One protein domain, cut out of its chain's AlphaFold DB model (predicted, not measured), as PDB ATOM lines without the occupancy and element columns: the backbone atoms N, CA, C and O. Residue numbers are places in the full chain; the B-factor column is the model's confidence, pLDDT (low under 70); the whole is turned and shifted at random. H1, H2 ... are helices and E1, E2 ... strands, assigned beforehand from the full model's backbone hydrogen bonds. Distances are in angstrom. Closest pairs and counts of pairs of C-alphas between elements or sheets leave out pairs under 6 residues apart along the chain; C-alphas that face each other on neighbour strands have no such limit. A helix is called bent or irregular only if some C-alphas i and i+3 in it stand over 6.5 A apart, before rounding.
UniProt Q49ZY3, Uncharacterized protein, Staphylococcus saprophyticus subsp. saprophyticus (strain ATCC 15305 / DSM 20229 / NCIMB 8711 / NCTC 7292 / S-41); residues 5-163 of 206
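AT A GLANCE: This is residues 5 to 163 of the 206 residues of an uncharacterized protein of Staphylococcus saprophyticus subsp. saprophyticus (strain ATCC 15305 / DSM 20229 / NCIMB 8711 / NCTC 7292 / S-41) (UniProt Q49ZY3). Two helical hairpins splay apart from the inner part of a long helix, H1, whose residues 5 to 29 stick out as a free arm. H4 and H5a fold back beside H1b, while the long hairpin H2 and H3 slants away, meeting H1b near one end. The 159 printed residues, mostly helix, hold H1, H2, H3, short strand E1, H4 and H5 in that order. The whole is loose, radius of gyration of the C-alphas 19.9 A, spanning 64 by 39 by 32 A.

IN THESE COORDINATES: H1, residues 5 to 43, begins at C-alpha 5 (178.597, 87.817, 60.529). By its hydrogen bonds it was assigned as one helix, but it is bent: C-alphas 20 and 23 are 7.0 A apart. Its arms are H1a, residues 5 to 20, 22.9 A, and H1b, residues 23 to 43, 30.4 A. H2 is residues 51 to 79, 41.0 A; H3, 83 to 109, 40.1 A; E1, 114 to 116, 5.7 A; H4, 120 to 140, 30.3 A. H5, residues 144 to 163, likewise assigned as one helix, is bent, with C-alphas 153 and 156 7.1 A apart: H5a is 144 to 153, H5b 156 to 163, ending at C-alpha 163 (136.429, 95.647, 113.469).

HOW THE PARTS SIT: H1b, H4 and H5a form an up and down bundle, each running against the one before. H1b touches H4, closest C-alphas Leu 43 and Phe 124, 4.9 A. H4 and H5a are a hairpin, closest C-alphas Met 135 and Ala 147, 4.9 A. H1b and H2 only just touch, with 3 pairs of C-alphas within 8 A, the closest Ile 34 and Ile 57, 7.1 A, at a steep tilt of 61 degrees. H2 and H3 are a hairpin at a shallow tilt of 11 degrees, closest C-alphas Trp 79 and Thr 85, 5.8 A. E1 pairs with no named strand; residues 49 to 50 pair antiparallel with it. In H2, H3, H4, H5a and H5b every O i to N i+4 pair is within hydrogen-bond range; H1a has 9 of 12, H1b 15 of 17.

THE WHOLE: The C-alphas farthest apart, Ile 5 and Phe 163, are 68.1 A apart. The printed part has no cut and no long link. Residues 5 to 22 have pLDDT under 70.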
ATOM      1  N   ILE A   5     179.570  88.850  60.150       56.78
ATOM      2  CA  ILE A   5     178.597  87.817  60.529       56.78
ATOM      3  C   ILE A   5     178.914  87.188  61.898       56.78
ATOM      4  O   ILE A   5     178.002  86.904  62.667       56.78
ATOM      5  N   LYS A   6     180.196  87.004  62.240       55.47
ATOM      6  CA  LYS A   6     180.619  86.383  63.506       55.47
ATOM      7  C   LYS A   6     180.407  87.334  64.688       55.47
ATOM      8  O   LYS A   6     179.882  86.921  65.712       55.47
ATOM      9  N   ASN A   7     180.690  88.624  64.495       58.62
ATOM     10  CA  ASN A   7     180.373  89.667  65.476       58.62
ATOM     11  C   ASN A   7     178.856  89.839  65.660       58.62
ATOM     12  O   ASN A   7     178.395  90.016  66.785       58.62
ATOM     13  N   TYR A   8     178.068  89.745  64.584       56.09
ATOM     14  CA  TYR A   8     176.606  89.770  64.677       56.09
ATOM     15  C   TYR A   8     176.063  88.558  65.443       56.09
ATOM     16  O   TYR A   8     175.237  88.728  66.335       56.09
ATOM     17  N   ALA A   9     176.564  87.353  65.157       59.47
ATOM     18  CA  ALA A   9     176.166  86.121  65.837       59.47
ATOM     19  C   ALA A   9     176.569  86.096  67.323       59.47
ATOM     20  O   ALA A   9     175.795  85.618  68.150       59.47
ATOM     21  N   ASP A  10     177.731  86.652  67.680       60.72
ATOM     22  CA  ASP A  10     178.174  86.773  69.076       60.72
ATOM     23  C   ASP A  10     177.383  87.845  69.845       60.72
ATOM     24  O   ASP A  10     177.102  87.674  71.034       60.72
ATOM     25  N   THR A  11     176.957  88.921  69.174       61.41
ATOM     26  CA  THR A  11     176.082  89.947  69.772       61.41
ATOM     27  C   THR A  11     174.668  89.399  69.975       61.41
ATOM     28  O   THR A  11     174.128  89.495  71.075       61.41
ATOM     29  N   PHE A  12     174.117  88.704  68.972       53.75
ATOM     30  CA  PHE A  12     172.846  87.986  69.092       53.75
ATOM     31  C   PHE A  12     172.905  86.891  70.158       53.75
ATOM     32  O   PHE A  12     171.959  86.750  70.918       53.75
ATOM     33  N   SER A  13     174.006  86.139  70.265       52.28
ATOM     34  CA  SER A  13     174.172  85.095  71.288       52.28
ATOM     35  C   SER A  13     174.289  85.676  72.699       52.28
ATOM     36  O   SER A  13     173.781  85.076  73.647       52.28
ATOM     37  N   LYS A  14     174.894  86.861  72.861       54.16
ATOM     38  CA  LYS A  14     174.880  87.608  74.131       54.16
ATOM     39  C   LYS A  14     173.479  88.093  74.507       54.16
ATOM     40  O   LYS A  14     173.117  87.995  75.678       54.16
ATOM     41  N   GLU A  15     172.680  88.550  73.545       51.78
ATOM     42  CA  GLU A  15     171.272  88.908  73.777       51.78
ATOM     43  C   GLU A  15     170.375  87.675  73.995       51.78
ATOM     44  O   GLU A  15     169.461  87.705  74.816       51.78
ATOM     45  N   LEU A  16     170.686  86.534  73.373       46.66
ATOM     46  CA  LEU A  16     170.009  85.255  73.608       46.66
ATOM     47  C   LEU A  16     170.288  84.706  75.012       46.66
ATOM     48  O   LEU A  16     169.397  84.122  75.625       46.66
ATOM     49  N   ASN A  17     171.473  84.960  75.572       46.38
ATOM     50  CA  ASN A  17     171.801  84.602  76.956       46.38
ATOM     51  C   ASN A  17     170.964  85.396  77.987       46.38
ATOM     52  O   ASN A  17     170.727  84.938  79.102       46.38
ATOM     53  N   LEU A  18     170.407  86.545  77.587       48.28
ATOM     54  CA  LEU A  18     169.414  87.311  78.353       48.28
ATOM     55  C   LEU A  18     168.063  86.566  78.447       48.28
ATOM     56  O   LEU A  18     167.308  86.740  79.405       48.28
ATOM     57  N   THR A  19     167.795  85.647  77.511       53.72
ATOM     58  CA  THR A  19     166.602  84.780  77.476       53.72
ATOM     59  C   THR A  19     166.650  83.679  78.538       53.72
ATOM     60  O   THR A  19     165.602  83.250  79.025       53.72
ATOM     61  N   GLN A  20     167.847  83.272  78.988       53.22
ATOM     62  CA  GLN A  20     168.011  82.232  80.016       53.22
ATOM     63  C   GLN A  20     167.540  82.670  81.419       53.22
ATOM     64  O   GLN A  20     167.462  81.864  82.338       53.22
ATOM     65  N   GLY A  21     167.171  83.939  81.612       59.41
ATOM     66  CA  GLY A  21     166.491  84.400  82.827       59.41
ATOM     67  C   GLY A  21     164.973  84.534  82.682       59.41
ATOM     68  O   GLY A  21     164.259  84.538  83.686       59.41
ATOM     69  N   ILE A  22     164.459  84.649  81.453       68.19
ATOM     70  CA  ILE A  22     163.084  85.100  81.187       68.19
ATOM     71  C   ILE A  22     162.056  84.110  81.736       68.19
ATOM     72  O   ILE A  22     161.098  84.529  82.384       68.19
ATOM     73  N   TYR A  23     162.285  82.804  81.583       72.19
ATOM     74  CA  TYR A  23     161.392  81.780  82.133       72.19
ATOM     75  C   TYR A  23     161.264  81.871  83.660       72.19
ATOM     76  O   TYR A  23     160.170  81.713  84.202       72.19
ATOM     77  N   LYS A  24     162.354  82.199  84.366       74.56
ATOM     78  CA  LYS A  24     162.362  82.362  85.824       74.56
ATOM     79  C   LYS A  24     161.545  83.586  86.245       74.56
ATOM     80  O   LYS A  24     160.781  83.513  87.204       74.56
ATOM     81  N   TYR A  25     161.659  84.690  85.508       73.50
ATOM     82  CA  TYR A  25     160.857  85.891  85.757       73.50
ATOM     83  C   TYR A  25     159.375  85.690  85.433       73.50
ATOM     84  O   TYR A  25     158.533  86.113  86.223       73.50
ATOM     85  N   ILE A  26     159.049  85.004  84.332       76.88
ATOM     86  CA  ILE A  26     157.669  84.637  83.983       76.88
ATOM     87  C   ILE A  26     157.065  83.763  85.085       76.88
ATOM     88  O   ILE A  26     155.954  84.027  85.536       76.88
ATOM     89  N   PHE A  27     157.809  82.771  85.578       79.00
ATOM     90  CA  PHE A  27     157.351  81.918  86.669       79.00
ATOM     91  C   PHE A  27     157.089  82.708  87.961       79.00
ATOM     92  O   PHE A  27     156.033  82.549  88.574       79.00
ATOM     93  N   TYR A  28     157.999  83.605  88.359       81.62
ATOM     94  CA  TYR A  28     157.772  84.475  89.519       81.62
ATOM     95  C   TYR A  28     156.562  85.392  89.337       81.62
ATOM     96  O   TYR A  28     155.810  85.594  90.288       81.62
ATOM     97  N   PHE A  29     156.350  85.917  88.131       80.25
ATOM     98  CA  PHE A  29     155.198  86.754  87.821       80.25
ATOM     99  C   PHE A  29     153.880  85.977  87.935       80.25
ATOM    100  O   PHE A  29     152.958  86.441  88.603       80.25
ATOM    101  N   ILE A  30     153.809  84.774  87.356       82.38
ATOM    102  CA  ILE A  30     152.630  83.898  87.448       82.38
ATOM    103  C   ILE A  30     152.347  83.531  88.907       82.38
ATOM    104  O   ILE A  30     151.220  83.681  89.372       82.38
ATOM    105  N   SER A  31     153.374  83.104  89.647       84.94
ATOM    106  CA  SER A  31     153.247  82.766  91.068       84.94
ATOM    107  C   SER A  31     152.714  83.953  91.876       84.94
ATOM    108  O   SER A  31     151.756  83.818  92.634       84.94
ATOM    109  N   PHE A  32     153.255  85.150  91.641       85.12
ATOM    110  CA  PHE A  32     152.801  86.361  92.315       85.12
ATOM    111  C   PHE A  32     151.344  86.724  91.984       85.12
ATOM    112  O   PHE A  32     150.590  87.097  92.880       85.12
ATOM    113  N   MET A  33     150.922  86.574  90.725       84.19
ATOM    114  CA  MET A  33     149.532  86.807  90.313       84.19
ATOM    115  C   MET A  33     148.559  85.849  91.007       84.19
ATOM    116  O   MET A  33     147.514  86.279  91.493       84.19
ATOM    117  N   ILE A  34     148.920  84.565  91.121       86.31
ATOM    118  CA  ILE A  34     148.120  83.579  91.861       86.31
ATOM    119  C   ILE A  34     147.987  84.010  93.322       86.31
ATOM    120  O   ILE A  34     146.882  84.045  93.860       86.31
ATOM    121  N   ILE A  35     149.098  84.394  93.952       89.19
ATOM    122  CA  ILE A  35     149.116  84.834  95.348       89.19
ATOM    123  C   ILE A  35     148.236  86.079  95.557       89.19
ATOM    124  O   ILE A  35     147.493  86.142  96.538       89.19
ATOM    125  N   MET A  36     148.256  87.030  94.616       86.50
ATOM    126  CA  MET A  36     147.399  88.220  94.643       86.50
ATOM    127  C   MET A  36     145.904  87.917  94.589       86.50
ATOM    128  O   MET A  36     145.121  88.682  95.140       86.50
ATOM    129  N   VAL A  37     145.496  86.816  93.963       84.94
ATOM    130  CA  VAL A  37     144.090  86.390  93.948       84.94
ATOM    131  C   VAL A  37     143.761  85.575  95.197       84.94
ATOM    132  O   VAL A  37     142.737  85.800  95.839       84.94
ATOM    133  N   VAL A  38     144.631  84.634  95.564       86.88
ATOM    134  CA  VAL A  38     144.377  83.664  96.636       86.88
ATOM    135  C   VAL A  38     144.364  84.326  98.014       86.88
ATOM    136  O   VAL A  38     143.407  84.127  98.758       86.88
ATOM    137  N   ILE A  39     145.365  85.145  98.357       88.12
ATOM    138  CA  ILE A  39     145.487  85.714  99.711       88.12
ATOM    139  C   ILE A  39     144.259  86.544 100.110       88.12
ATOM    140  O   ILE A  39     143.680  86.253 101.159       88.12
ATOM    141  N   PRO A  40     143.805  87.541  99.321       85.56
ATOM    142  CA  PRO A  40     142.649  88.343  99.714       85.56
ATOM    143  C   PRO A  40     141.386  87.501  99.912       85.56
ATOM    144  O   PRO A  40     140.633  87.763 100.847       85.56
ATOM    145  N   ARG A  41     141.191  86.456  99.095       83.25
ATOM    146  CA  ARG A  41     140.062  85.517  99.208       83.25
ATOM    147  C   ARG A  41     140.134  84.643 100.454       83.25
ATOM    148  O   ARG A  41     139.102  84.352 101.052       83.25
ATOM    149  N   MET A  42     141.336  84.228 100.857       85.62
ATOM    150  CA  MET A  42     141.527  83.497 102.115       85.62
ATOM    151  C   MET A  42     141.207  84.384 103.324       85.62
ATOM    152  O   MET A  42     140.633  83.916 104.305       85.62
ATOM    153  N   LEU A  43     141.517  85.681 103.236       85.31
ATOM    154  CA  LEU A  43     141.238  86.651 104.298       85.31
ATOM    155  C   LEU A  43     139.747  87.035 104.397       85.31
ATOM    156  O   LEU A  43     139.250  87.222 105.507       85.31
ATOM    157  N   ASP A  44     139.037  87.103 103.266       76.94
ATOM    158  CA  ASP A  44     137.586  87.369 103.146       76.94
ATOM    159  C   ASP A  44     136.717  86.104 103.336       76.94
ATOM    160  O   ASP A  44     135.513  86.119 103.109       76.94
ATOM    161  N   ASN A  45     137.315  84.968 103.718       76.12
ATOM    162  CA  ASN A  45     136.611  83.693 103.920       76.12
ATOM    163  C   ASN A  45     135.844  83.161 102.679       76.12
ATOM    164  O   ASN A  45     135.100  82.187 102.748       76.12
ATOM    165  N   SER A  46     136.062  83.761 101.509       75.25
ATOM    166  CA  SER A  46     135.463  83.373 100.229       75.25
ATOM    167  C   SER A  46     136.310  82.349  99.467       75.25
ATOM    168  O   SER A  46     135.948  81.919  98.370       75.25
ATOM    169  N   PHE A  47     137.454  81.950 100.027       80.88
ATOM    170  CA  PHE A  47     138.317  80.945  99.426       80.88
ATOM    171  C   PHE A  47     137.739  79.536  99.570       80.88
ATOM    172  O   PHE A  47     137.659  78.976 100.662       80.88
ATOM    173  N   GLN A  48     137.427  78.950  98.422       82.88
ATOM    174  CA  GLN A  48     137.184  77.527  98.256       82.88
ATOM    175  C   GLN A  48     138.059  77.046  97.106       82.88
ATOM    176  O   GLN A  48     138.084  77.659  96.032       82.88
ATOM    177  N   LEU A  49     138.776  75.944  97.317       81.81
ATOM    178  CA  LEU A  49     139.555  75.321  96.261       81.81
ATOM    179  C   LEU A  49     138.586  74.581  95.338       81.81
ATOM    180  O   LEU A  49     138.163  73.461  95.626       81.81
ATOM    181  N   THR A  50     138.205  75.232  94.244       86.06
ATOM    182  CA  THR A  50     137.244  74.710  93.268       86.06
ATOM    183  C   THR A  50     137.857  74.630  91.877       86.06
ATOM    184  O   THR A  50     138.786  75.370  91.547       86.06
ATOM    185  N   LEU A  51     137.312  73.759  91.022       82.31
ATOM    186  CA  LEU A  51     137.676  73.729  89.599       82.31
ATOM    187  C   LEU A  51     137.413  75.093  88.943       82.31
ATOM    188  O   LEU A  51     138.210  75.582  88.145       82.31
ATOM    189  N   ALA A  52     136.317  75.733  89.345       83.06
ATOM    190  CA  ALA A  52     135.941  77.048  88.867       83.06
ATOM    191  C   ALA A  52     137.004  78.107  89.225       83.06
ATOM    192  O   ALA A  52     137.308  78.953  88.389       83.06
ATOM    193  N   LEU A  53     137.639  78.030  90.405       83.12
ATOM    194  CA  LEU A  53     138.706  78.958  90.809       83.12
ATOM    195  C   LEU A  53     139.962  78.784  89.943       83.12
ATOM    196  O   LEU A  53     140.584  79.770  89.552       83.12
ATOM    197  N   MET A  54     140.314  77.545  89.592       85.00
ATOM    198  CA  MET A  54     141.434  77.284  88.680       85.00
ATOM    199  C   MET A  54     141.166  77.845  87.279       85.00
ATOM    200  O   MET A  54     142.021  78.531  86.716       85.00
ATOM    201  N   LEU A  55     139.962  77.617  86.743       84.62
ATOM    202  CA  LEU A  55     139.546  78.173  85.453       84.62
ATOM    203  C   LEU A  55     139.490  79.703  85.483       84.62
ATOM    204  O   LEU A  55     139.925  80.345  84.533       84.62
ATOM    205  N   TYR A  56     139.019  80.288  86.585       85.19
ATOM    206  CA  TYR A  56     138.977  81.732  86.805       85.19
ATOM    207  C   TYR A  56     140.373  82.360  86.747       85.19
ATOM    208  O   TYR A  56     140.583  83.324  86.011       85.19
ATOM    209  N   ILE A  57     141.343  81.791  87.471       83.75
ATOM    210  CA  ILE A  57     142.731  82.278  87.469       83.75
ATOM    211  C   ILE A  57     143.314  82.206  86.055       83.75
ATOM    212  O   ILE A  57     143.925  83.168  85.596       83.75
ATOM    213  N   LEU A  58     143.090  81.099  85.344       84.50
ATOM    214  CA  LEU A  58     143.581  80.914  83.979       84.50
ATOM    215  C   LEU A  58     142.929  81.903  82.999       84.50
ATOM    216  O   LEU A  58     143.625  82.531  82.200       84.50
ATOM    217  N   PHE A  59     141.612  82.092  83.100       82.75
ATOM    218  CA  PHE A  59     140.849  82.999  82.247       82.75
ATOM    219  C   PHE A  59     141.232  84.460  82.471       82.75
ATOM    220  O   PHE A  59     141.449  85.183  81.506       82.75
ATOM    221  N   ILE A  60     141.381  84.903  83.720       81.19
ATOM    222  CA  ILE A  60     141.807  86.277  84.006       81.19
ATOM    223  C   ILE A  60     143.260  86.490  83.642       81.19
ATOM    224  O   ILE A  60     143.586  87.543  83.106       81.19
ATOM    225  N   PHE A  61     144.138  85.521  83.883       79.06
ATOM    226  CA  PHE A  61     145.540  85.669  83.526       79.06
ATOM    227  C   PHE A  61     145.712  85.843  82.013       79.06
ATOM    228  O   PHE A  61     146.287  86.834  81.565       79.06
ATOM    229  N   ILE A  62     145.152  84.927  81.219       79.50
ATOM    230  CA  ILE A  62     145.245  84.970  79.754       79.50
ATOM    231  C   ILE A  62     144.420  86.134  79.205       79.50
ATOM    232  O   ILE A  62     144.907  86.913  78.386       79.50
ATOM    233  N   GLY A  63     143.187  86.276  79.685       77.31
ATOM    234  CA  GLY A  63     142.253  87.307  79.257       77.31
ATOM    235  C   GLY A  63     142.803  88.701  79.501       77.31
ATOM    236  O   GLY A  63     142.831  89.493  78.568       77.31
ATOM    237  N   SER A  64     143.303  88.996  80.706       75.56
ATOM    238  CA  SER A  64     143.849  90.319  81.034       75.56
ATOM    239  C   SER A  64     145.110  90.643  80.238       75.56
ATOM    240  O   SER A  64     145.183  91.729  79.671       75.56
ATOM    241  N   LEU A  65     146.065  89.714  80.118       77.00
ATOM    242  CA  LEU A  65     147.285  89.939  79.337       77.00
ATOM    243  C   LEU A  65     146.971  90.215  77.866       77.00
ATOM    244  O   LEU A  65     147.459  91.196  77.303       77.00
ATOM    245  N   VAL A  66     146.136  89.376  77.251       80.12
ATOM    246  CA  VAL A  66     145.787  89.504  75.831       80.12
ATOM    247  C   VAL A  66     144.949  90.758  75.587       80.12
ATOM    248  O   VAL A  66     145.262  91.510  74.664       80.12
ATOM    249  N   LEU A  67     143.936  91.034  76.419       76.56
ATOM    250  CA  LEU A  67     143.113  92.244  76.293       76.56
ATOM    251  C   LEU A  67     143.951  93.504  76.444       76.56
ATOM    252  O   LEU A  67     143.862  94.382  75.593       76.56
ATOM    253  N   ILE A  68     144.769  93.597  77.493       75.00
ATOM    254  CA  ILE A  68     145.573  94.791  77.762       75.00
ATOM    255  C   ILE A  68     146.531  95.042  76.599       75.00
ATOM    256  O   ILE A  68     146.559  96.150  76.069       75.00
ATOM    257  N   LEU A  69     147.262  94.023  76.140       79.25
ATOM    258  CA  LEU A  69     148.197  94.180  75.025       79.25
ATOM    259  C   LEU A  69     147.484  94.543  73.720       79.25
ATOM    260  O   LEU A  69     147.937  95.436  73.005       79.25
ATOM    261  N   PHE A  70     146.364  93.889  73.409       82.62
ATOM    262  CA  PHE A  70     145.618  94.145  72.181       82.62
ATOM    263  C   PHE A  70     144.989  95.542  72.172       82.62
ATOM    264  O   PHE A  70     145.128  96.281  71.196       82.62
ATOM    265  N   VAL A  71     144.332  95.923  73.269       80.06
ATOM    266  CA  VAL A  71     143.651  97.213  73.411       80.06
ATOM    267  C   VAL A  71     144.665  98.351  73.446       80.06
ATOM    268  O   VAL A  71     144.524  99.290  72.668       80.06
ATOM    269  N   ILE A  72     145.723  98.256  74.261       77.06
ATOM    270  CA  ILE A  72     146.759  99.298  74.329       77.06
ATOM    271  C   ILE A  72     147.450  99.451  72.974       77.06
ATOM    272  O   ILE A  72     147.566 100.572  72.483       77.06
ATOM    273  N   LYS A  73     147.846  98.349  72.322       81.38
ATOM    274  CA  LYS A  73     148.463  98.406  70.988       81.38
ATOM    275  C   LYS A  73     147.552  99.114  69.988       81.38
ATOM    276  O   LYS A  73     148.008 100.008  69.280       81.38
ATOM    277  N   LYS A  74     146.270  98.743  69.938       81.94
ATOM    278  CA  LYS A  74     145.301  99.340  69.012       81.94
ATOM    279  C   LYS A  74     145.083 100.827  69.302       81.94
ATOM    280  O   LYS A  74     145.036 101.621  68.365       81.94
ATOM    281  N   LEU A  75     144.993 101.211  70.574       79.25
ATOM    282  CA  LEU A  75     144.811 102.603  70.990       79.25
ATOM    283  C   LEU A  75     146.030 103.469  70.650       79.25
ATOM    284  O   LEU A  75     145.861 104.533  70.058       79.25
ATOM    285  N   ILE A  76     147.245 102.986  70.929       79.56
ATOM    286  CA  ILE A  76     148.489 103.686  70.577       79.56
ATOM    287  C   ILE A  76     148.625 103.816  69.054       79.56
ATOM    288  O   ILE A  76     148.940 104.894  68.564       79.56
ATOM    289  N   MET A  77     148.344 102.756  68.287       80.50
ATOM    290  CA  MET A  77     148.434 102.800  66.819       80.50
ATOM    291  C   MET A  77     147.401 103.732  66.174       80.50
ATOM    292  O   MET A  77     147.664 104.275  65.107       80.50
ATOM    293  N   THR A  78     146.232 103.913  66.796       80.56
ATOM    294  CA  THR A  78     145.148 104.728  66.221       80.56
ATOM    295  C   THR A  78     145.283 106.207  66.582       80.56
ATOM    296  O   THR A  78     145.026 107.070  65.744       80.56
ATOM    297  N   TRP A  79     145.657 106.517  67.827       77.12
ATOM    298  CA  TRP A  79     145.607 107.885  68.357       77.12
ATOM    299  C   TRP A  79     146.920 108.390  68.957       77.12
ATOM    300  O   TRP A  79     146.957 109.531  69.421       77.12
ATOM    301  N   GLY A  80     147.988 107.588  68.930       75.62
ATOM    302  CA  GLY A  80     149.308 107.969  69.430       75.62
ATOM    303  C   GLY A  80     149.280 108.449  70.882       75.62
ATOM    304  O   GLY A  80     148.447 108.014  71.684       75.62
ATOM    305  N   ASP A  81     150.173 109.381  71.207       74.19
ATOM    306  CA  ASP A  81     150.195 110.076  72.495       74.19
ATOM    307  C   ASP A  81     149.251 111.289  72.466       74.19
ATOM    308  O   ASP A  81     149.647 112.438  72.273       74.19
ATOM    309  N   SER A  82     147.949 111.021  72.558       77.06
ATOM    310  CA  SER A  82     146.927 112.064  72.579       77.06
ATOM    311  C   SER A  82     145.968 111.883  73.748       77.06
ATOM    312  O   SER A  82     145.716 110.774  74.220       77.06
ATOM    313  N   LYS A  83     145.346 112.985  74.192       74.69
ATOM    314  CA  LYS A  83     144.338 112.977  75.273       74.69
ATOM    315  C   LYS A  83     143.209 111.961  75.032       74.69
ATOM    316  O   LYS A  83     142.676 111.404  75.989       74.69
ATOM    317  N   LYS A  84     142.867 111.689  73.765       76.12
ATOM    318  CA  LYS A  84     141.849 110.699  73.372       76.12
ATOM    319  C   LYS A  84     142.274 109.271  73.726       76.12
ATOM    320  O   LYS A  84     141.445 108.506  74.208       76.12
ATOM    321  N   THR A  85     143.557 108.943  73.565       77.50
ATOM    322  CA  THR A  85     144.135 107.649  73.951       77.50
ATOM    323  C   THR A  85     143.959 107.404  75.446       77.50
ATOM    324  O   THR A  85     143.449 106.358  75.832       77.50
ATOM    325  N   TYR A  86     144.279 108.387  76.292       73.88
ATOM    326  CA  TYR A  86     144.136 108.256  77.746       73.88
ATOM    327  C   TYR A  86     142.684 108.036  78.190       73.88
ATOM    328  O   TYR A  86     142.421 107.167  79.021       73.88
ATOM    329  N   ILE A  87     141.732 108.770  77.602       79.12
ATOM    330  CA  ILE A  87     140.299 108.597  77.895       79.12
ATOM    331  C   ILE A  87     139.826 107.202  77.471       79.12
ATOM    332  O   ILE A  87     139.133 106.522  78.227       79.12
ATOM    333  N   ALA A  88     140.229 106.751  76.283       79.12
ATOM    334  CA  ALA A  88     139.859 105.437  75.776       79.12
ATOM    335  C   ALA A  88     140.474 104.292  76.600       79.12
ATOM    336  O   ALA A  88     139.791 103.306  76.874       79.12
ATOM    337  N   VAL A  89     141.724 104.442  77.059       78.38
ATOM    338  CA  VAL A  89     142.355 103.498  77.994       78.38
ATOM    339  C   VAL A  89     141.556 103.437  79.298       78.38
ATOM    340  O   VAL A  89     141.234 102.338  79.747       78.38
ATOM    341  N   GLY A  90     141.162 104.583  79.860       76.62
ATOM    342  CA  GLY A  90     140.342 104.641  81.075       76.62
ATOM    343  C   GLY A  90     138.975 103.959  80.930       76.62
ATOM    344  O   GLY A  90     138.557 103.208  81.806       76.62
ATOM    345  N   PHE A  91     138.288 104.147  79.803       82.12
ATOM    346  CA  PHE A  91     137.035 103.428  79.540       82.12
ATOM    347  C   PHE A  91     137.256 101.922  79.371       82.12
ATOM    348  O   PHE A  91     136.488 101.113  79.892       82.12
ATOM    349  N   SER A  92     138.322 101.529  78.671       77.69
ATOM    350  CA  SER A  92     138.637 100.114  78.473       77.69
ATOM    351  C   SER A  92     138.975  99.399  79.784       77.69
ATOM    352  O   SER A  92     138.554  98.259  79.977       77.69
ATOM    353  N   SER A  93     139.656 100.067  80.720       74.81
ATOM    354  CA  SER A  93     139.961  99.490  82.030       74.81
ATOM    355  C   SER A  93     138.705  99.315  82.886       74.81
ATOM    356  O   SER A  93     138.582  98.294  83.559       74.81
ATOM    357  N   ALA A  94     137.734 100.232  82.799       79.38
ATOM    358  CA  ALA A  94     136.435 100.077  83.455       79.38
ATOM    359  C   ALA A  94     135.666  98.844  82.942       79.38
ATOM    360  O   ALA A  94     135.097  98.097  83.737       79.38
ATOM    361  N   ILE A  95     135.703  98.577  81.629       80.75
ATOM    362  CA  ILE A  95     135.091  97.374  81.036       80.75
ATOM    363  C   ILE A  95     135.777  96.105  81.555       80.75
ATOM    364  O   ILE A  95     135.102  95.172  81.985       80.75
ATOM    365  N   VAL A  96     137.115  96.075  81.561       80.19
ATOM    366  CA  VAL A  96     137.890  94.936  82.088       80.19
ATOM    367  C   VAL A  96     137.568  94.689  83.564       80.19
ATOM    368  O   VAL A  96     137.385  93.544  83.973       80.19
ATOM    369  N   PHE A  97     137.429  95.750  84.358       79.94
ATOM    370  CA  PHE A  97     137.027  95.650  85.757       79.94
ATOM    371  C   PHE A  97     135.601  95.095  85.922       79.94
ATOM    372  O   PHE A  97     135.367  94.245  86.778       79.94
ATOM    373  N   GLY A  98     134.660  95.493  85.061       81.69
ATOM    374  CA  GLY A  98     133.311  94.918  85.032       81.69
ATOM    375  C   GLY A  98     133.310  93.413  84.734       81.69
ATOM    376  O   GLY A  98     132.627  92.650  85.415       81.69
ATOM    377  N   ILE A  99     134.133  92.966  83.777       82.50
ATOM    378  CA  ILE A  99     134.320  91.536  83.470       82.50
ATOM    379  C   ILE A  99     134.896  90.792  84.681       82.50
ATOM    380  O   ILE A  99     134.465  89.677  84.978       82.50
ATOM    381  N   TYR A 100     135.841  91.406  85.399       82.00
ATOM    382  CA  TYR A 100     136.417  90.834  86.616       82.00
ATOM    383  C   TYR A 100     135.347  90.625  87.699       82.00
ATOM    384  O   TYR A 100     135.217  89.519  88.220       82.00
ATOM    385  N   ILE A 101     134.520  91.642  87.975       81.69
ATOM    386  CA  ILE A 101     133.409  91.538  88.939       81.69
ATOM    387  C   ILE A 101     132.417  90.448  88.526       81.69
ATOM    388  O   ILE A 101     132.012  89.635  89.356       81.69
ATOM    389  N   LEU A 102     132.036  90.406  87.247       81.06
ATOM    390  CA  LEU A 102     131.102  89.403  86.739       81.06
ATOM    391  C   LEU A 102     131.665  87.983  86.899       81.06
ATOM    392  O   LEU A 102     130.951  87.070  87.310       81.06
ATOM    393  N   SER A 103     132.956  87.809  86.620       80.56
ATOM    394  CA  SER A 103     133.651  86.528  86.767       80.56
ATOM    395  C   SER A 103     133.727  86.089  88.234       80.56
ATOM    396  O   SER A 103     133.505  84.919  88.543       80.56
ATOM    397  N   GLU A 104     133.988  87.026  89.149       77.25
ATOM    398  CA  GLU A 104     133.992  86.788  90.598       77.25
ATOM    399  C   GLU A 104     132.595  86.382  91.104       77.25
ATOM    400  O   GLU A 104     132.465  85.458  91.908       77.25
ATOM    401  N   TYR A 105     131.544  87.031  90.593       79.94
ATOM    402  CA  TYR A 105     130.156  86.705  90.916       79.94
ATOM    403  C   TYR A 105     129.771  85.295  90.449       79.94
ATOM    404  O   TYR A 105     129.239  84.511  91.240       79.94
ATOM    405  N   LEU A 106     130.095  84.939  89.199       81.06
ATOM    406  CA  LEU A 106     129.852  83.592  88.671       81.06
ATOM    407  C   LEU A 106     130.539  82.526  89.521       81.06
ATOM    408  O   LEU A 106     129.952  81.484  89.805       81.06
ATOM    409  N   LEU A 107     131.765  82.800  89.953       81.44
ATOM    410  CA  LEU A 107     132.540  81.857  90.735       81.44
ATOM    411  C   LEU A 107     131.914  81.561  92.106       81.44
ATOM    412  O   LEU A 107     131.975  80.423  92.569       81.44
ATOM    413  N   ARG A 108     131.314  82.568  92.753       74.56
ATOM    414  CA  ARG A 108     130.647  82.393  94.053       74.56
ATOM    415  C   ARG A 108     129.337  81.611  93.937       74.56
ATOM    416  O   ARG A 108     129.001  80.876  94.859       74.56
ATOM    417  N   HIS A 109     128.610  81.756  92.828       79.12
ATOM    418  CA  HIS A 109     127.312  81.101  92.634       79.12
ATOM    419  C   HIS A 109     127.393  79.722  91.966       79.12
ATOM    420  O   HIS A 109     126.531  78.885  92.219       79.12
ATOM    421  N   TYR A 110     128.426  79.462  91.159       79.19
ATOM    422  CA  TYR A 110     128.601  78.200  90.438       79.19
ATOM    423  C   TYR A 110     129.978  77.575  90.709       79.19
ATOM    424  O   TYR A 110     130.832  77.526  89.815       79.19
ATOM    425  N   PRO A 111     130.225  77.058  91.929       70.81
ATOM    426  CA  PRO A 111     131.417  76.274  92.222       70.81
ATOM    427  C   PRO A 111     131.283  74.898  91.552       70.81
ATOM    428  O   PRO A 111     130.885  73.929  92.187       70.81
ATOM    429  N   ILE A 112     131.592  74.830  90.251       78.44
ATOM    430  CA  ILE A 112     131.465  73.648  89.368       78.44
ATOM    431  C   ILE A 112     131.839  72.336  90.084       78.44
ATOM    432  O   ILE A 112     131.136  71.339  89.959       78.44
ATOM    433  N   PHE A 113     132.944  72.348  90.841       78.44
ATOM    434  CA  PHE A 113     133.377  71.241  91.694       78.44
ATOM    435  C   PHE A 113     134.233  71.757  92.858       78.44
ATOM    436  O   PHE A 113     135.108  72.597  92.629       78.44
ATOM    437  N   ILE A 114     134.020  71.248  94.078       83.69
ATOM    438  CA  ILE A 114     134.729  71.666  95.301       83.69
ATOM    439  C   ILE A 114     135.712  70.572  95.721       83.69
ATOM    440  O   ILE A 114     135.306  69.474  96.085       83.69
ATOM    441  N   PHE A 115     137.007  70.885  95.708       82.50
ATOM    442  CA  PHE A 115     138.063  69.988  96.184       82.50
ATOM    443  C   PHE A 115     138.316  70.155  97.682       82.50
ATOM    444  O   PHE A 115     138.542  69.176  98.387       82.50
ATOM    445  N   TRP A 116     138.299  71.396  98.173       81.19
ATOM    446  CA  TRP A 116     138.561  71.690  99.579       81.19
ATOM    447  C   TRP A 116     137.932  73.019 100.000       81.19
ATOM    448  O   TRP A 116     138.089  74.037  99.326       81.19
ATOM    449  N   SER A 117     137.238  73.008 101.137       82.44
ATOM    450  CA  SER A 117     136.637  74.190 101.754       82.44
ATOM    451  C   SER A 117     137.085  74.267 103.216       82.44
ATOM    452  O   SER A 117     136.506  73.580 104.060       82.44
ATOM    453  N   PRO A 118     138.139  75.038 103.536       77.06
ATOM    454  CA  PRO A 118     138.606  75.186 104.910       77.06
ATOM    455  C   PRO A 118     137.585  75.910 105.798       77.06
ATOM    456  O   PRO A 118     136.788  76.720 105.331       77.06
ATOM    457  N   ASN A 119     137.648  75.646 107.107       82.12
ATOM    458  CA  ASN A 119     136.882  76.398 108.101       82.12
ATOM    459  C   ASN A 119     137.368  77.862 108.168       82.12
ATOM    460  O   ASN A 119     138.541  78.140 107.917       82.12
ATOM    461  N   GLN A 120     136.495  78.793 108.555       77.06
ATOM    462  CA  GLN A 120     136.725  80.242 108.458       77.06
ATOM    463  C   GLN A 120     137.977  80.709 109.214       77.06
ATOM    464  O   GLN A 120     138.790  81.492 108.715       77.06
ATOM    465  N   THR A 121     138.169  80.189 110.427       81.19
ATOM    466  CA  THR A 121     139.337  80.498 111.258       81.19
ATOM    467  C   THR A 121     140.620  79.961 110.631       81.19
ATOM    468  O   THR A 121     141.619  80.673 110.565       81.19
ATOM    469  N   THR A 122     140.580  78.733 110.115       83.62
ATOM    470  CA  THR A 122     141.717  78.082 109.454       83.62
ATOM    471  C   THR A 122     142.114  78.825 108.181       83.62
ATOM    472  O   THR A 122     143.294  79.093 107.976       83.62
ATOM    473  N   ASN A 123     141.135  79.216 107.364       87.06
ATOM    474  CA  ASN A 123     141.350  79.932 106.110       87.06
ATOM    475  C   ASN A 123     142.089  81.259 106.335       87.06
ATOM    476  O   ASN A 123     143.094  81.548 105.689       87.06
ATOM    477  N   PHE A 124     141.661  82.021 107.339       85.00
ATOM    478  CA  PHE A 124     142.291  83.293 107.668       85.00
ATOM    479  C   PHE A 124     143.686  83.160 108.273       85.00
ATOM    480  O   PHE A 124     144.575  83.926 107.908       85.00
ATOM    481  N   ILE A 125     143.898  82.199 109.183       87.75
ATOM    482  CA  ILE A 125     145.228  81.958 109.766       87.75
ATOM    483  C   ILE A 125     146.216  81.596 108.654       87.75
ATOM    484  O   ILE A 125     147.295  82.182 108.581       87.75
ATOM    485  N   ILE A 126     145.827  80.692 107.749       89.62
ATOM    486  CA  ILE A 126     146.656  80.335 106.594       89.62
ATOM    487  C   ILE A 126     146.874  81.560 105.697       89.62
ATOM    488  O   ILE A 126     148.004  81.807 105.286       89.62
ATOM    489  N   GLY A 127     145.835  82.364 105.447       87.62
ATOM    490  CA  GLY A 127     145.930  83.598 104.665       87.62
ATOM    491  C   GLY A 127     146.937  84.606 105.233       87.62
ATOM    492  O   GLY A 127     147.757  85.132 104.482       87.62
ATOM    493  N   ILE A 128     146.939  84.833 106.554       90.31
ATOM    494  CA  ILE A 128     147.922  85.703 107.224       90.31
ATOM    495  C   ILE A 128     149.333  85.132 107.114       90.31
ATOM    496  O   ILE A 128     150.263  85.866 106.780       90.31
ATOM    497  N   ILE A 129     149.511  83.838 107.392       92.81
ATOM    498  CA  ILE A 129     150.829  83.195 107.315       92.81
ATOM    499  C   ILE A 129     151.379  83.319 105.891       92.81
ATOM    500  O   ILE A 129     152.528  83.720 105.706       92.81
ATOM    501  N   LEU A 130     150.546  83.047 104.883       91.88
ATOM    502  CA  LEU A 130     150.923  83.147 103.477       91.88
ATOM    503  C   LEU A 130     151.259  84.591 103.077       91.88
ATOM    504  O   LEU A 130     152.210  84.812 102.327       91.88
ATOM    505  N   LEU A 131     150.532  85.579 103.607       92.25
ATOM    506  CA  LEU A 131     150.815  87.001 103.407       92.25
ATOM    507  C   LEU A 131     152.166  87.412 103.986       92.25
ATOM    508  O   LEU A 131     152.970  88.010 103.271       92.25
ATOM    509  N   LEU A 132     152.450  87.053 105.238       92.75
ATOM    510  CA  LEU A 132     153.727  87.372 105.880       92.75
ATOM    511  C   LEU A 132     154.899  86.710 105.151       92.75
ATOM    512  O   LEU A 132     155.917  87.355 104.898       92.75
ATOM    513  N   LEU A 133     154.731  85.450 104.746       92.88
ATOM    514  CA  LEU A 133     155.733  84.701 103.991       92.88
ATOM    515  C   LEU A 133     155.985  85.353 102.622       92.88
ATOM    516  O   LEU A 133     157.130  85.615 102.253       92.88
ATOM    517  N   THR A 134     154.923  85.710 101.895       89.56
ATOM    518  CA  THR A 134     155.032  86.391 100.593       89.56
ATOM    519  C   THR A 134     155.710  87.754 100.729       89.56
ATOM    520  O   THR A 134     156.580  88.091  99.922       89.56
ATOM    521  N   MET A 135     155.362  88.534 101.757       90.50
ATOM    522  CA  MET A 135     156.023  89.808 102.039       90.50
ATOM    523  C   MET A 135     157.511  89.616 102.334       90.50
ATOM    524  O   MET A 135     158.331  90.337 101.765       90.50
ATOM    525  N   ALA A 136     157.871  88.626 103.155       89.44
ATOM    526  CA  ALA A 136     159.265  88.307 103.451       89.44
ATOM    527  C   ALA A 136     160.041  87.944 102.175       89.44
ATOM    528  O   ALA A 136     161.099  88.521 101.923       89.44
ATOM    529  N   ILE A 137     159.488  87.082 101.312       88.50
ATOM    530  CA  ILE A 137     160.097  86.742 100.015       88.50
ATOM    531  C   ILE A 137     160.268  87.994  99.144       88.50
ATOM    532  O   ILE A 137     161.341  88.216  98.582       88.50
ATOM    533  N   CYS A 138     159.245  88.845  99.038       86.12
ATOM    534  CA  CYS A 138     159.319  90.063  98.229       86.12
ATOM    535  C   CYS A 138     160.390  91.041  98.743       86.12
ATOM    536  O   CYS A 138     161.086  91.673  97.943       86.12
ATOM    537  N   LEU A 139     160.554  91.147 100.065       85.69
ATOM    538  CA  LEU A 139     161.605  91.949 100.690       85.69
ATOM    539  C   LEU A 139     163.000  91.362 100.432       85.69
ATOM    540  O   LEU A 139     163.901  92.116 100.059       85.69
ATOM    541  N   LEU A 140     163.161  90.038 100.534       85.81
ATOM    542  CA  LEU A 140     164.411  89.338 100.205       85.81
ATOM    543  C   LEU A 140     164.812  89.541  98.736       85.81
ATOM    544  O   LEU A 140     165.977  89.790  98.435       85.81
ATOM    545  N   LEU A 141     163.839  89.537  97.821       83.31
ATOM    546  CA  LEU A 141     164.050  89.824  96.399       83.31
ATOM    547  C   LEU A 141     164.276  91.322  96.096       83.31
ATOM    548  O   LEU A 141     164.391  91.703  94.929       83.31
ATOM    549  N   LYS A 142     164.334  92.191  97.121       80.62
ATOM    550  CA  LYS A 142     164.434  93.663  97.015       80.62
ATOM    551  C   LYS A 142     163.299  94.299  96.196       80.62
ATOM    552  O   LYS A 142     163.420  95.418  95.699       80.62
ATOM    553  N   LYS A 143     162.162  93.615  96.078       80.56
ATOM    554  CA  LYS A 143     160.980  94.026  95.312       80.56
ATOM    555  C   LYS A 143     159.932  94.669  96.230       80.56
ATOM    556  O   LYS A 143     158.797  94.212  96.326       80.56
ATOM    557  N   LYS A 144     160.316  95.771  96.889       80.31
ATOM    558  CA  LYS A 144     159.505  96.460  97.918       80.31
ATOM    559  C   LYS A 144     158.105  96.863  97.431       80.31
ATOM    560  O   LYS A 144     157.145  96.742  98.183       80.31
ATOM    561  N   TYR A 145     157.977  97.272  96.167       81.19
ATOM    562  CA  TYR A 145     156.690  97.645  95.568       81.19
ATOM    563  C   TYR A 145     155.679  96.492  95.552       81.19
ATOM    564  O   TYR A 145     154.512  96.697  95.868       81.19
ATOM    565  N   PHE A 146     156.122  95.271  95.253       81.06
ATOM    566  CA  PHE A 146     155.246  94.100  95.198       81.06
ATOM    567  C   PHE A 146     154.759  93.681  96.593       81.06
ATOM    568  O   PHE A 146     153.591  93.328  96.747       81.06
ATOM    569  N   ALA A 147     155.612  93.812  97.616       85.06
ATOM    570  CA  ALA A 147     155.215  93.631  99.015       85.06
ATOM    571  C   ALA A 147     154.170  94.671  99.455       85.06
ATOM    572  O   ALA A 147     153.200  94.331 100.127       85.06
ATOM    573  N   GLY A 148     154.345  95.932  99.047       83.88
ATOM    574  CA  GLY A 148     153.368  96.988  99.310       83.88
ATOM    575  C   GLY A 148     152.025  96.724  98.629       83.88
ATOM    576  O   GLY A 148     150.985  96.858  99.263       83.88
ATOM    577  N   LEU A 149     152.038  96.288  97.367       84.88
ATOM    578  CA  LEU A 149     150.818  96.015  96.604       84.88
ATOM    579  C   LEU A 149     149.963  94.898  97.219       84.88
ATOM    580  O   LEU A 149     148.760  95.088  97.377       84.88
ATOM    581  N   ILE A 150     150.562  93.755  97.583       86.00
ATOM    582  CA  ILE A 150     149.807  92.652  98.206       86.00
ATOM    583  C   ILE A 150     149.235  93.070  99.567       86.00
ATOM    584  O   ILE A 150     148.092  92.748  99.886       86.00
ATOM    585  N   LEU A 151     149.998  93.854 100.336       87.50
ATOM    586  CA  LEU A 151     149.566  94.380 101.624       87.50
ATOM    587  C   LEU A 151     148.380  95.335 101.458       87.50
ATOM    588  O   LEU A 151     147.350  95.124 102.091       87.50
ATOM    589  N   ILE A 152     148.473  96.315 100.555       85.06
ATOM    590  CA  ILE A 152     147.385  97.261 100.264       85.06
ATOM    591  C   ILE A 152     146.120  96.523  99.810       85.06
ATOM    592  O   ILE A 152     145.030  96.854 100.267       85.06
ATOM    593  N   LEU A 153     146.261  95.504  98.958       85.69
ATOM    594  CA  LEU A 153     145.132  94.712  98.463       85.69
ATOM    595  C   LEU A 153     144.429  93.929  99.584       85.69
ATOM    596  O   LEU A 153     143.209  93.793  99.583       85.69
ATOM    597  N   SER A 154     145.198  93.414 100.541       85.81
ATOM    598  CA  SER A 154     144.692  92.624 101.670       85.81
ATOM    599  C   SER A 154     144.204  93.457 102.863       85.81
ATOM    600  O   SER A 154     143.434  92.959 103.687       85.81
ATOM    601  N   LEU A 155     144.637  94.720 102.961       85.19
ATOM    602  CA  LEU A 155     144.378  95.609 104.094       85.19
ATOM    603  C   LEU A 155     142.887  95.754 104.433       85.19
ATOM    604  O   LEU A 155     142.549  95.629 105.612       85.19
ATOM    605  N   PRO A 156     141.988  95.977 103.451       84.56
ATOM    606  CA  PRO A 156     140.557  96.100 103.717       84.56
ATOM    607  C   PRO A 156     139.976  94.881 104.437       84.56
ATOM    608  O   PRO A 156     139.197  95.030 105.379       84.56
ATOM    609  N   ASN A 157     140.415  93.676 104.060       85.19
ATOM    610  CA  ASN A 157     139.943  92.415 104.639       85.19
ATOM    611  C   ASN A 157     140.506  92.184 106.052       85.19
ATOM    612  O   ASN A 157     139.825  91.639 106.918       85.19
ATOM    613  N   ILE A 158     141.736  92.631 106.313       85.12
ATOM    614  CA  ILE A 158     142.341  92.565 107.652       85.12
ATOM    615  C   ILE A 158     141.634  93.539 108.599       85.12
ATOM    616  O   ILE A 158     141.230  93.152 109.694       85.12
ATOM    617  N   ILE A 159     141.455  94.789 108.164       83.00
ATOM    618  CA  ILE A 159     140.806  95.838 108.956       83.00
ATOM    619  C   ILE A 159     139.364  95.433 109.260       83.00
ATOM    620  O   ILE A 159     138.973  95.407 110.422       83.00
ATOM    621  N   SER A 160     138.589  95.035 108.252       79.81
ATOM    622  CA  SER A 160     137.204  94.593 108.463       79.81
ATOM    623  C   SER A 160     137.093  93.464 109.488       79.81
ATOM    624  O   SER A 160     136.256  93.565 110.380       79.81
ATOM    625  N   ARG A 161     137.981  92.460 109.470       77.50
ATOM    626  CA  ARG A 161     137.943  91.379 110.471       77.50
ATOM    627  C   ARG A 161     138.237  91.861 111.892       77.50
ATOM    628  O   ARG A 161     137.604  91.384 112.833       77.50
ATOM    629  N   ILE A 162     139.194  92.778 112.057       81.94
ATOM    630  CA  ILE A 162     139.518  93.360 113.370       81.94
ATOM    631  C   ILE A 162     138.299  94.110 113.921       81.94
ATOM    632  O   ILE A 162     137.980  93.978 115.099       81.94
ATOM    633  N   PHE A 163     137.585  94.846 113.065       77.19
ATOM    634  CA  PHE A 163     136.429  95.647 113.469       77.19
ATOM    635  C   PHE A 163     135.131  94.841 113.651       77.19
ATOM    636  O   PHE A 163     134.282  95.259 114.433       77.19
TER     637      PHE A 163